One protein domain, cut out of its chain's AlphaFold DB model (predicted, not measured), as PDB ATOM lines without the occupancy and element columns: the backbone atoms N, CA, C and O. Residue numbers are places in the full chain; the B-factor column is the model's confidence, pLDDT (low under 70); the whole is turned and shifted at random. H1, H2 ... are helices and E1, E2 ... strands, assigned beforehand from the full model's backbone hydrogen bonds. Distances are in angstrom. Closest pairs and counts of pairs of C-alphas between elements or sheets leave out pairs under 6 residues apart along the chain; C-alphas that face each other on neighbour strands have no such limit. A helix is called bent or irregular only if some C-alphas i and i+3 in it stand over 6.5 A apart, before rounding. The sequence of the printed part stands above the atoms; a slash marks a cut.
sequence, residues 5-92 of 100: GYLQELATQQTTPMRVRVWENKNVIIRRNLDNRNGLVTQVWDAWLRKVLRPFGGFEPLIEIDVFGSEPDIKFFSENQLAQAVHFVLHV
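Overview. This is residues 5 to 92 of the 100 residues of an uncharacterized protein of Lactobacillus manihotivorans DSM 13343 = JCM 12514 (UniProt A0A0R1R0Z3). A three-stranded sheet is covered on one face by two helices, H1 and H4, which lie side by side, while a helical hairpin, H2 and H3, is joined to one end of the sheet and slants away from it like the second leg of a V. The far turn of that hairpin, residues 35 to 41, of which 39 to 41 belong to H3, sticks out. The printed part has 88 residues, with four named helices and three named strands in the order H1 E1 H2 H3 E2 E3 H4, and its class is mixed, helices and strands. The sheet's order is E1 - E2 - E3, all antiparallel. The whole is compact, with a radius of gyration of the C-alphas of 13.3 A and spans of 33 by 29 by 18 A.

Along the chain. H1, residues 5 to 12, begins at C-alpha 5 (24.468, 4.846, 46.805) and is 11.0 A long. E1, residues 18 to 23, is 16.4 A long. H2, residues 26 to 35, measures 14.4 A, and H3, residues 39 to 52, measures 20.5 A and begins at C-alpha 39 (19.746, -24.671, 35.085). H3 is irregular, but only just: C-alphas 40 and 43 are 6.9 A apart. E2, residues 62 to 67, is 16.0 A long, and E3, residues 73 to 78, is 17.0 A long. H4, residues 79 to 91, is 19.2 A long and ends at C-alpha 91 (21.752, 7.404, 28.621); it is irregular, with C-alphas 80 and 83 7.8 A apart.

Arrangement. E2 is the inner strand. E1 and E2 are antiparallel at 163 degrees, with N 21 and O 64 2.8 A apart, within hydrogen-bond range. The hairpin E2 and E3 is antiparallel at 162 degrees, with N 65 and O 75 at 2.8 A. H1 and H4 are on the same face of the sheet, making two layers, helices on one face of a sheet. H1 runs along the strands at a height over the sheet of 7.6 A, and is only just over E1, where 3 of its C-alphas fall. H4, at a height over the sheet of 8.6 A, is over E2 and E3 and runs along the strands, at 5 degrees to E3 on the local plane. H4 touches H1 with residues 86 to 90 alone, at a shallow tilt of 22 degrees, the same way; the closest C-alphas, of Ala 11 and Val 89, are 6.3 A apart. H2 only grazes the sheet, with its residues 26 to 29; the closest C-alphas of H2 and E1, those of Ile 29 and Trp 23, are 6.9 A apart. H3 is not on the sheet. H2 and H3 form a helical hairpin and touch at a shallow tilt of 4 degrees, opposite ways, with the C-alphas of Ile 30 and Asp 46 closest at 6.9 A. H2 and H4 are apart, as are H3 and H4. In H1 and H2 every O i to N i+4 pair is within hydrogen-bond range; in H3 8 of 10 are, and in H4 7 of 9.

Size, cuts and confidence. The two C-alphas farthest apart, those of Leu 40 and Ala 83, are 35.6 A from each other. The printed part has no cut. No link is long; the link from H3 to E2, 9 residues, is short, and the others are tight. The mean pLDDT of the printed part is 82.5, and residues 37 to 43 and residue 58 are under 70.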
ATOM      1  N   GLY A   5      25.916   4.734  46.570       80.44
ATOM      2  CA  GLY A   5      24.468   4.846  46.805       80.44
ATOM      3  C   GLY A   5      23.765   5.727  45.765       80.44
ATOM      4  O   GLY A   5      22.681   5.402  45.291       80.44
ATOM      5  N   TYR A   6      24.448   6.772  45.298       86.25
ATOM      6  CA  TYR A   6      23.922   7.683  44.284       86.25
ATOM      7  C   TYR A   6      23.686   7.012  42.913       86.25
ATOM      8  O   TYR A   6      22.810   7.443  42.170       86.25
ATOM      9  N   LEU A   7      24.424   5.947  42.556       86.94
ATOM     10  CA  LEU A   7      24.161   5.194  41.320       86.94
ATOM     11  C   LEU A   7      22.843   4.427  41.409       86.94
ATOM     12  O   LEU A   7      22.134   4.309  40.414       86.94
ATOM     13  N   GLN A   8      22.515   3.912  42.596       87.56
ATOM     14  CA  GLN A   8      21.236   3.246  42.834       87.56
ATOM     15  C   GLN A   8      20.090   4.258  42.755       87.56
ATOM     16  O   GLN A   8      19.080   3.985  42.114       87.56
ATOM     17  N   GLU A   9      20.267   5.451  43.326       88.94
ATOM     18  CA  GLU A   9      19.292   6.540  43.207       88.94
ATOM     19  C   GLU A   9      19.077   6.946  41.741       88.94
ATOM     20  O   GLU A   9      17.938   6.976  41.276       88.94
ATOM     21  N   LEU A  10      20.154   7.166  40.979       87.94
ATOM     22  CA  LEU A  10      20.074   7.484  39.548       87.94
ATOM     23  C   LEU A  10      19.357   6.395  38.747       87.94
ATOM     24  O   LEU A  10      18.546   6.710  37.877       87.94
ATOM     25  N   ALA A  11      19.624   5.129  39.064       87.94
ATOM     26  CA  ALA A  11      18.959   3.982  38.463       87.94
ATOM     27  C   ALA A  11      17.448   3.967  38.722       87.94
ATOM     28  O   ALA A  11      16.675   3.686  37.810       87.94
ATOM     29  N   THR A  12      17.009   4.306  39.938       87.81
ATOM     30  CA  THR A  12      15.572   4.366  40.272       87.81
ATOM     31  C   THR A  12      14.823   5.509  39.589       87.81
ATOM     32  O   THR A  12      13.598   5.471  39.517       87.81
ATOM     33  N   GLN A  13      15.542   6.519  39.096       88.50
ATOM     34  CA  GLN A  13      14.965   7.660  38.383       88.50
ATOM     35  C   GLN A  13      14.799   7.404  36.881       88.50
ATOM     36  O   GLN A  13      14.148   8.204  36.211       88.50
ATOM     37  N   GLN A  14      15.384   6.327  36.347       87.31
ATOM     38  CA  GLN A  14      15.250   5.985  34.932       87.31
ATOM     39  C   GLN A  14      13.878   5.383  34.635       87.31
ATOM     40  O   GLN A  14      13.265   4.719  35.475       87.31
ATOM     41  N   THR A  15      13.409   5.591  33.407       86.56
ATOM     42  CA  THR A  15      12.188   4.940  32.919       86.56
ATOM     43  C   THR A  15      12.423   3.464  32.626       86.56
ATOM     44  O   THR A  15      11.547   2.642  32.903       86.56
ATOM     45  N   THR A  16      13.609   3.105  32.127       86.44
ATOM     46  CA  THR A  16      14.007   1.703  31.994       86.44
ATOM     47  C   THR A  16      14.368   1.104  33.357       86.44
ATOM     48  O   THR A  16      15.291   1.593  34.016       86.44
ATOM     49  N   PRO A  17      13.712   0.005  33.785       87.75
ATOM     50  CA  PRO A  17      14.049  -0.647  35.041       87.75
ATOM     51  C   PRO A  17      15.480  -1.180  35.009       87.75
ATOM     52  O   PRO A  17      15.856  -1.930  34.107       87.75
ATOM     53  N   MET A  18      16.265  -0.842  36.027       89.94
ATOM     54  CA  MET A  18      17.635  -1.321  36.162       89.94
ATOM     55  C   MET A  18      18.003  -1.590  37.619       89.94
ATOM     56  O   MET A  18      17.354  -1.115  38.554       89.94
ATOM     57  N   ARG A  19      19.068  -2.360  37.821       89.50
ATOM     58  CA  ARG A  19      19.621  -2.675  39.135       89.50
ATOM     59  C   ARG A  19      21.120  -2.449  39.124       89.50
ATOM     60  O   ARG A  19      21.842  -3.056  38.342       89.50
ATOM     61  N   VAL A  20      21.580  -1.632  40.063       89.88
ATOM     62  CA  VAL A  20      23.005  -1.432  40.321       89.88
ATOM     63  C   VAL A  20      23.417  -2.288  41.512       89.88
ATOM     64  O   VAL A  20      22.757  -2.274  42.553       89.88
ATOM     65  N   ARG A  21      24.505  -3.042  41.372       90.00
ATOM     66  CA  ARG A  21      25.148  -3.786  42.459       90.00
ATOM     67  C   ARG A  21      26.622  -3.435  42.508       90.00
ATOM     68  O   ARG A  21      27.243  -3.199  41.478       90.00
ATOM     69  N   VAL A  22      27.185  -3.455  43.708       89.19
ATOM     70  CA  VAL A  22      28.624  -3.308  43.900       89.19
ATOM     71  C   VAL A  22      29.165  -4.576  44.527       89.19
ATOM     72  O   VAL A  22      28.604  -5.105  45.486       89.19
ATOM     73  N   TRP A  23      30.252  -5.070  43.957       88.12
ATOM     74  CA  TRP A  23      30.908  -6.299  44.354       88.12
ATOM     75  C   TRP A  23      32.345  -6.012  44.723       88.12
ATOM     76  O   TRP A  23      33.093  -5.486  43.916       88.12
ATOM     77  N   GLU A  24      32.769  -6.431  45.906       84.44
ATOM     78  CA  GLU A  24      34.151  -6.238  46.361       84.44
ATOM     79  C   GLU A  24      35.163  -7.100  45.587       84.44
ATOM     80  O   GLU A  24      36.364  -6.854  45.621       84.44
ATOM     81  N   ASN A  25      34.695  -8.159  44.916       83.00
ATOM     82  CA  ASN A  25      35.552  -9.067  44.163       83.00
ATOM     83  C   ASN A  25      34.763  -9.818  43.081       83.00
ATOM     84  O   ASN A  25      33.711 -10.401  43.355       83.00
ATOM     85  N   LYS A  26      35.327  -9.933  41.873       82.62
ATOM     86  CA  LYS A  26      34.774 -10.765  40.789       82.62
ATOM     87  C   LYS A  26      34.552 -12.232  41.171       82.62
ATOM     88  O   LYS A  26      33.601 -12.854  40.705       82.62
ATOM     89  N   ASN A  27      35.391 -12.792  42.043       81.00
ATOM     90  CA  ASN A  27      35.243 -14.160  42.538       81.00
ATOM     91  C   ASN A  27      33.948 -14.334  43.343       81.00
ATOM     92  O   ASN A  27      33.357 -15.410  43.308       81.00
ATOM     93  N   VAL A  28      33.486 -13.285  44.034       81.88
ATOM     94  CA  VAL A  28      32.211 -13.299  44.767       81.88
ATOM     95  C   VAL A  28      31.035 -13.338  43.791       81.88
ATOM     96  O   VAL A  28      30.108 -14.114  44.013       81.88
ATOM     97  N   ILE A  29      31.103 -12.582  42.688       82.31
ATOM     98  CA  ILE A  29      30.096 -12.598  41.611       82.31
ATOM     99  C   ILE A  29      29.961 -14.009  41.035       82.31
ATOM    100  O   ILE A  29      28.872 -14.583  41.017       82.31
ATOM    101  N   ILE A  30      31.089 -14.599  40.616       79.56
ATOM    102  CA  ILE A  30      31.124 -15.948  40.036       79.56
ATOM    103  C   ILE A  30      30.596 -16.970  41.050       79.56
ATOM    104  O   ILE A  30      29.749 -17.790  40.711       79.56
ATOM    105  N   ARG A  31      31.049 -16.905  42.310       78.62
ATOM    106  CA  ARG A  31      30.618 -17.835  43.361       78.62
ATOM    107  C   ARG A  31      29.117 -17.752  43.635       78.62
ATOM    108  O   ARG A  31      28.467 -18.788  43.679       78.62
ATOM    109  N   ARG A  32      28.548 -16.550  43.768       76.44
ATOM    110  CA  ARG A  32      27.101 -16.402  43.996       76.44
ATOM    111  C   ARG A  32      26.268 -16.916  42.824       76.44
ATOM    112  O   ARG A  32      25.212 -17.494  43.055       76.44
ATOM    113  N   ASN A  33      26.733 -16.743  41.588       74.12
ATOM    114  CA  ASN A  33      26.031 -17.300  40.432       74.12
ATOM    115  C   ASN A  33      26.075 -18.833  40.410       74.12
ATOM    116  O   ASN A  33      25.042 -19.455  40.165       74.12
ATOM    117  N   LEU A  34      27.215 -19.438  40.762       73.94
ATOM    118  CA  LEU A  34      27.323 -20.891  40.937       73.94
ATOM    119  C   LEU A  34      26.366 -21.417  42.022       73.94
ATOM    120  O   LEU A  34      25.703 -22.438  41.826       73.94
ATOM    121  N   ASP A  35      26.261 -20.703  43.146       74.69
ATOM    122  CA  ASP A  35      25.412 -21.093  44.279       74.69
ATOM    123  C   ASP A  35      23.904 -20.981  43.957       74.69
ATOM    124  O   ASP A  35      23.107 -21.765  44.474       74.69
ATOM    125  N   ASN A  36      23.504 -20.085  43.044       70.06
ATOM    126  CA  ASN A  36      22.100 -19.855  42.669       70.06
ATOM    127  C   ASN A  36      21.495 -20.909  41.705       70.06
ATOM    128  O   ASN A  36      20.314 -20.804  41.383       70.06
ATOM    129  N   ARG A  37      22.259 -21.920  41.248       57.88
ATOM    130  CA  ARG A  37      21.821 -23.162  40.541       57.88
ATOM    131  C   ARG A  37      20.660 -23.068  39.519       57.88
ATOM    132  O   ARG A  37      19.920 -24.038  39.341       57.88
ATOM    133  N   ASN A  38      20.516 -21.980  38.765       53.50
ATOM    134  CA  ASN A  38      19.486 -21.877  37.722       53.50
ATOM    135  C   ASN A  38      19.922 -22.535  36.389       53.50
ATOM    136  O   ASN A  38      20.268 -21.853  35.429       53.50
ATOM    137  N   GLY A  39      19.865 -23.874  36.324       44.88
ATOM    138  CA  GLY A  39      19.746 -24.671  35.085       44.88
ATOM    139  C   GLY A  39      20.900 -24.632  34.063       44.88
ATOM    140  O   GLY A  39      21.919 -23.977  34.256       44.88
ATOM    141  N   LEU A  40      20.727 -25.346  32.936       45.38
ATOM    142  CA  LEU A  40      21.671 -25.537  31.804       45.38
ATOM    143  C   LEU A  40      22.189 -24.240  31.128       45.38
ATOM    144  O   LEU A  40      23.010 -24.304  30.219       45.38
ATOM    145  N   VAL A  41      21.757 -23.068  31.605       53.44
ATOM    146  CA  VAL A  41      22.251 -21.731  31.231       53.44
ATOM    147  C   VAL A  41      23.542 -21.359  31.993       53.44
ATOM    148  O   VAL A  41      24.286 -20.482  31.568       53.44
ATOM    149  N   THR A  42      23.874 -22.068  33.076       64.00
ATOM    150  CA  THR A  42      24.980 -21.738  33.998       64.00
ATOM    151  C   THR A  42      26.384 -21.850  33.400       64.00
ATOM    152  O   THR A  42      27.170 -20.934  33.588       64.00
ATOM    153  N   GLN A  43      26.729 -22.881  32.618       67.25
ATOM    154  CA  GLN A  43      28.107 -22.999  32.096       67.25
ATOM    155  C   GLN A  43      28.447 -21.939  31.041       67.25
ATOM    156  O   GLN A  43      29.557 -21.405  31.036       67.25
ATOM    157  N   VAL A  44      27.499 -21.629  30.151       75.94
ATOM    158  CA  VAL A  44      27.673 -20.583  29.131       75.94
ATOM    159  C   VAL A  44      27.702 -19.211  29.797       75.94
ATOM    160  O   VAL A  44      28.558 -18.394  29.461       75.94
ATOM    161  N   TRP A  45      26.830 -18.987  30.784       77.94
ATOM    162  CA  TRP A  45      26.816 -17.763  31.579       77.94
ATOM    163  C   TRP A  45      28.103 -17.574  32.381       77.94
ATOM    164  O   TRP A  45      28.697 -16.502  32.349       77.94
ATOM    165  N   ASP A  46      28.603 -18.622  33.028       78.12
ATOM    166  CA  ASP A  46      29.849 -18.586  33.788       78.12
ATOM    167  C   ASP A  46      31.060 -18.376  32.880       78.12
ATOM    168  O   ASP A  46      31.974 -17.621  33.218       78.12
ATOM    169  N   ALA A  47      31.089 -19.029  31.714       83.44
ATOM    170  CA  ALA A  47      32.126 -18.813  30.714       83.44
ATOM    171  C   ALA A  47      32.097 -17.372  30.185       83.44
ATOM    172  O   ALA A  47      33.153 -16.745  30.044       83.44
ATOM    173  N   TRP A  48      30.902 -16.827  29.947       86.31
ATOM    174  CA  TRP A  48      30.704 -15.434  29.565       86.31
ATOM    175  C   TRP A  48      31.155 -14.477  30.678       86.31
ATOM    176  O   TRP A  48      32.001 -13.627  30.414       86.31
ATOM    177  N   LEU A  49      30.733 -14.676  31.931       86.06
ATOM    178  CA  LEU A  49      31.167 -13.884  33.087       86.06
ATOM    179  C   LEU A  49      32.680 -13.924  33.257       86.06
ATOM    180  O   LEU A  49      33.309 -12.889  33.415       86.06
ATOM    181  N   ARG A  50      33.310 -15.099  33.174       86.50
ATOM    182  CA  ARG A  50      34.774 -15.219  33.255       86.50
ATOM    183  C   ARG A  50      35.475 -14.473  32.123       86.50
ATOM    184  O   ARG A  50      36.572 -13.955  32.329       86.50
ATOM    185  N   LYS A  51      34.879 -14.435  30.928       88.31
ATOM    186  CA  LYS A  51      35.399 -13.677  29.785       88.31
ATOM    187  C   LYS A  51      35.245 -12.171  30.008       88.31
ATOM    188  O   LYS A  51      36.229 -11.456  29.850       88.31
ATOM    189  N   VAL A  52      34.059 -11.715  30.402       87.31
ATOM    190  CA  VAL A  52      33.739 -10.299  30.640       87.31
ATOM    191  C   VAL A  52      34.491  -9.750  31.847       87.31
ATOM    192  O   VAL A  52      35.013  -8.646  31.780       87.31
ATOM    193  N   LEU A  53      34.638 -10.538  32.913       87.94
ATOM    194  CA  LEU A  53      35.329 -10.150  34.143       87.94
ATOM    195  C   LEU A  53      36.859 -10.327  34.069       87.94
ATOM    196  O   LEU A  53      37.575 -10.046  35.035       87.94
ATOM    197  N   ARG A  54      37.388 -10.830  32.944       86.56
ATOM    198  CA  ARG A  54      38.831 -11.025  32.737       86.56
ATOM    199  C   ARG A  54      39.644  -9.732  32.903       86.56
ATOM    200  O   ARG A  54      40.691  -9.834  33.541       86.56
ATOM    201  N   PRO A  55      39.209  -8.565  32.382       86.62
ATOM    202  CA  PRO A  55      39.969  -7.319  32.483       86.62
ATOM    203  C   PRO A  55      40.082  -6.763  33.907       86.62
ATOM    204  O   PRO A  55      41.000  -6.002  34.176       86.62
ATOM    205  N   PHE A  56      39.180  -7.139  34.817       83.19
ATOM    206  CA  PHE A  56      39.133  -6.575  36.166       83.19
ATOM    207  C   PHE A  56      40.088  -7.301  37.119       83.19
ATOM    208  O   PHE A  56      40.186  -8.535  37.090       83.19
ATOM    209  N   GLY A  57      40.797  -6.560  37.974       74.81
ATOM    210  CA  GLY A  57      41.737  -7.104  38.956       74.81
ATOM    211  C   GLY A  57      41.059  -7.933  40.057       74.81
ATOM    212  O   GLY A  57      39.870  -7.802  40.326       74.81
ATOM    213  N   GLY A  58      41.806  -8.832  40.705       68.94
ATOM    214  CA  GLY A  58      41.276  -9.839  41.642       68.94
ATOM    215  C   GLY A  58      40.752  -9.337  42.994       68.94
ATOM    216  O   GLY A  58      40.376 -10.177  43.809       68.94
ATOM    217  N   PHE A  59      40.731  -8.024  43.238       71.12
ATOM    218  CA  PHE A  59      40.321  -7.402  44.508       71.12
ATOM    219  C   PHE A  59      39.727  -5.995  44.333       71.12
ATOM    220  O   PHE A  59      39.544  -5.283  45.314       71.12
ATOM    221  N   GLU A  60      39.478  -5.569  43.096       78.31
ATOM    222  CA  GLU A  60      38.913  -4.247  42.837       78.31
ATOM    223  C   GLU A  60      37.384  -4.296  42.939       78.31
ATOM    224  O   GLU A  60      36.774  -5.240  42.413       78.31
ATOM    225  N   PRO A  61      36.760  -3.282  43.566       83.44
ATOM    226  CA  PRO A  61      35.322  -3.114  43.530       83.44
ATOM    227  C   PRO A  61      34.808  -3.014  42.092       83.44
ATOM    228  O   PRO A  61      35.331  -2.272  41.256       83.44
ATOM    229  N   LEU A  62      33.759  -3.777  41.824       90.50
ATOM    230  CA  LEU A  62      33.087  -3.905  40.544       90.50
ATOM    231  C   LEU A  62      31.665  -3.390  40.669       90.50
ATOM    232  O   LEU A  62      30.905  -3.841  41.523       90.50
ATOM    233  N   ILE A  63      31.297  -2.488  39.776       90.94
ATOM    234  CA  ILE A  63      29.948  -1.966  39.639       90.94
ATOM    235  C   ILE A  63      29.275  -2.776  38.533       90.94
ATOM    236  O   ILE A  63      29.696  -2.730  37.381       90.94
ATOM    237  N   GLU A  64      28.251  -3.540  38.886       91.75
ATOM    238  CA  GLU A  64      27.367  -4.250  37.962       91.75
ATOM    239  C   GLU A  64      26.110  -3.408  37.747       91.75
ATOM    240  O   GLU A  64      25.461  -3.004  38.714       91.75
ATOM    241  N   ILE A  65      25.760  -3.161  36.490       90.69
ATOM    242  CA  ILE A  65      24.517  -2.505  36.093       90.69
ATOM    243  C   ILE A  65      23.752  -3.487  35.210       90.69
ATOM    244  O   ILE A  65      24.213  -3.831  34.124       90.69
ATOM    245  N   ASP A  66      22.608  -3.940  35.709       90.62
ATOM    246  CA  ASP A  66      21.697  -4.886  35.067       90.62
ATOM    247  C   ASP A  66      20.466  -4.121  34.571       90.62
ATOM    248  O   ASP A  66      19.753  -3.504  35.369       90.62
ATOM    249  N   VAL A  67      20.260  -4.090  33.257       89.06
ATOM    250  CA  VAL A  67      19.181  -3.361  32.581       89.06
ATOM    251  C   VAL A  67      18.099  -4.362  32.181       89.06
ATOM    252  O   VAL A  67      18.370  -5.307  31.449       89.06
ATOM    253  N   PHE A  68      16.856  -4.144  32.620       84.88
ATOM    254  CA  PHE A  68      15.714  -5.040  32.364       84.88
ATOM    255  C   PHE A  68      14.750  -4.515  31.286       84.88
ATOM    256  O   PHE A  68      13.611  -4.974  31.204       84.88
ATOM    257  N   GLY A  69      15.169  -3.510  30.512       79.50
ATOM    258  CA  GLY A  69      14.356  -2.859  29.484       79.50
ATOM    259  C   GLY A  69      14.054  -3.726  28.261       79.50
ATOM    260  O   GLY A  69      14.210  -4.946  28.268       79.50
ATOM    261  N   SER A  70      13.636  -3.073  27.174       74.56
ATOM    262  CA  SER A  70      13.385  -3.728  25.880       74.56
ATOM    263  C   SER A  70      14.629  -4.398  25.294       74.56
ATOM    264  O   SER A  70      14.510  -5.388  24.578       74.56
ATOM    265  N   GLU A  71      15.810  -3.878  25.626       80.38
ATOM    266  CA  GLU A  71      17.110  -4.450  25.286       80.38
ATOM    267  C   GLU A  71      17.864  -4.759  26.588       80.38
ATOM    268  O   GLU A  71      18.569  -3.893  27.112       80.38
ATOM    269  N   PRO A  72      17.665  -5.955  27.175       81.12
ATOM    270  CA  PRO A  72      18.316  -6.300  28.425       81.12
ATOM    271  C   PRO A  72      19.824  -6.453  28.219       81.12
ATOM    272  O   PRO A  72      20.273  -7.159  27.313       81.12
ATOM    273  N   ASP A  73      20.602  -5.811  29.083       84.94
ATOM    274  CA  ASP A  73      22.062  -5.811  29.027       84.94
ATOM    275  C   ASP A  73      22.645  -5.784  30.442       84.94
ATOM    276  O   ASP A  73      22.049  -5.231  31.368       84.94
ATOM    277  N   ILE A  74      23.831  -6.367  30.606       87.81
ATOM    278  CA  ILE A  74      24.578  -6.331  31.863       87.81
ATOM    279  C   ILE A  74      25.964  -5.773  31.586       87.81
ATOM    280  O   ILE A  74      26.768  -6.379  30.870       87.81
ATOM    281  N   LYS A  75      26.277  -4.645  32.226       89.75
ATOM    282  CA  LYS A  75      27.591  -4.011  32.135       89.75
ATOM    283  C   LYS A  75      28.311  -4.001  33.467       89.75
ATOM    284  O   LYS A  75      27.716  -3.798  34.521       89.75
ATOM    285  N   PHE A  76      29.620  -4.196  33.383       91.44
ATOM    286  CA  PHE A  76      30.528  -4.140  34.517       91.44
ATOM    287  C   PHE A  76      31.484  -2.969  34.339       91.44
ATOM    288  O   PHE A  76      32.019  -2.766  33.248       91.44
ATOM    289  N   PHE A  77      31.716  -2.237  35.420       91.25
ATOM    290  CA  PHE A  77      32.651  -1.123  35.485       91.25
ATOM    291  C   PHE A  77      33.547  -1.294  36.707       91.25
ATOM    292  O   PHE A  77      33.105  -1.779  37.749       91.25
ATOM    293  N   SER A  78      34.806  -0.893  36.594       89.75
ATOM    294  CA  SER A  78      35.691  -0.738  37.747       89.75
ATOM    295  C   SER A  78      35.451   0.605  38.428       89.75
ATOM    296  O   SER A  78      34.847   1.523  37.870       89.75
ATOM    297  N   GLU A  79      35.991   0.751  39.631       85.81
ATOM    298  CA  GLU A  79      35.951   1.998  40.399       85.81
ATOM    299  C   GLU A  79      36.465   3.220  39.614       85.81
ATOM    300  O   GLU A  79      35.847   4.281  39.601       85.81
ATOM    301  N   ASN A  80      37.558   3.063  38.866       87.94
ATOM    302  CA  ASN A  80      38.114   4.123  38.016       87.94
ATOM    303  C   ASN A  80      37.254   4.441  36.770       87.94
ATOM    304  O   ASN A  80      37.503   5.438  36.094       87.94
ATOM    305  N   GLN A  81      36.239   3.626  36.468       89.88
ATOM    306  CA  GLN A  81      35.282   3.821  35.376       89.88
ATOM    307  C   GLN A  81      33.942   4.375  35.874       89.88
ATOM    308  O   GLN A  81      32.964   4.397  35.129       89.88
ATOM    309  N   LEU A  82      33.886   4.879  37.108       89.06
ATOM    310  CA  LEU A  82      32.666   5.397  37.720       89.06
ATOM    311  C   LEU A  82      31.935   6.431  36.850       89.06
ATOM    312  O   LEU A  82      30.723   6.354  36.680       89.06
ATOM    313  N   ALA A  83      32.667   7.363  36.233       88.88
ATOM    314  CA  ALA A  83      32.077   8.356  35.333       88.88
ATOM    315  C   ALA A  83      31.394   7.714  34.109       88.88
ATOM    316  O   ALA A  83      30.351   8.185  33.661       88.88
ATOM    317  N   GLN A  84      31.951   6.615  33.595       90.25
ATOM    318  CA  GLN A  84      31.380   5.864  32.473       90.25
ATOM    319  C   GLN A  84      30.123   5.107  32.912       90.25
ATOM    320  O   GLN A  84      29.148   5.078  32.167       90.25
ATOM    321  N   ALA A  85      30.116   4.561  34.133       90.06
ATOM    322  CA  ALA A  85      28.937   3.934  34.725       90.06
ATOM    323  C   ALA A  85      27.787   4.942  34.891       90.06
ATOM    324  O   ALA A  85      26.660   4.662  34.489       90.06
ATOM    325  N   VAL A  86      28.077   6.145  35.406       90.69
ATOM    326  CA  VAL A  86      27.091   7.238  35.514       90.69
ATOM    327  C   VAL A  86      26.556   7.620  34.142       90.69
ATOM    328  O   VAL A  86      25.345   7.688  33.948       90.69
ATOM    329  N   HIS A  87      27.453   7.843  33.180       89.50
ATOM    330  CA  HIS A  87      27.061   8.179  31.818       89.50
ATOM    331  C   HIS A  87      26.152   7.099  31.224       89.50
ATOM    332  O   HIS A  87      25.140   7.425  30.616       89.50
ATOM    333  N   PHE A  88      26.481   5.822  31.420       89.62
ATOM    334  CA  PHE A  88      25.667   4.709  30.944       89.62
ATOM    335  C   PHE A  88      24.255   4.719  31.547       89.62
ATOM    336  O   PHE A  88      23.290   4.657  30.793       89.62
ATOM    337  N   VAL A  89      24.128   4.876  32.870       88.00
ATOM    338  CA  VAL A  89      22.821   4.944  33.554       88.00
ATOM    339  C   VAL A  89      21.963   6.086  33.010       88.00
ATOM    340  O   VAL A  89      20.789   5.880  32.731       88.00
ATOM    341  N   LEU A  90      22.553   7.268  32.807       88.19
ATOM    342  CA  LEU A  90      21.837   8.455  32.323       88.19
ATOM    343  C   LEU A  90      21.382   8.367  30.859       88.19
ATOM    344  O   LEU A  90      20.507   9.126  30.447       88.19
ATOM    345  N   HIS A  91      22.004   7.501  30.061       85.75
ATOM    346  CA  HIS A  91      21.752   7.404  28.621       85.75
ATOM    347  C   HIS A  91      21.072   6.092  28.227       85.75
ATOM    348  O   HIS A  91      20.892   5.856  27.037       85.75
ATOM    349  N   VAL A  92      20.668   5.254  29.187       79.31
ATOM    350  CA  VAL A  92      19.996   3.978  28.887       79.31
ATOM    351  C   VAL A  92      18.696   4.184  28.100       79.31
ATOM    352  O   VAL A  92      18.334   3.359  27.271       79.31
TER     353      VAL A  92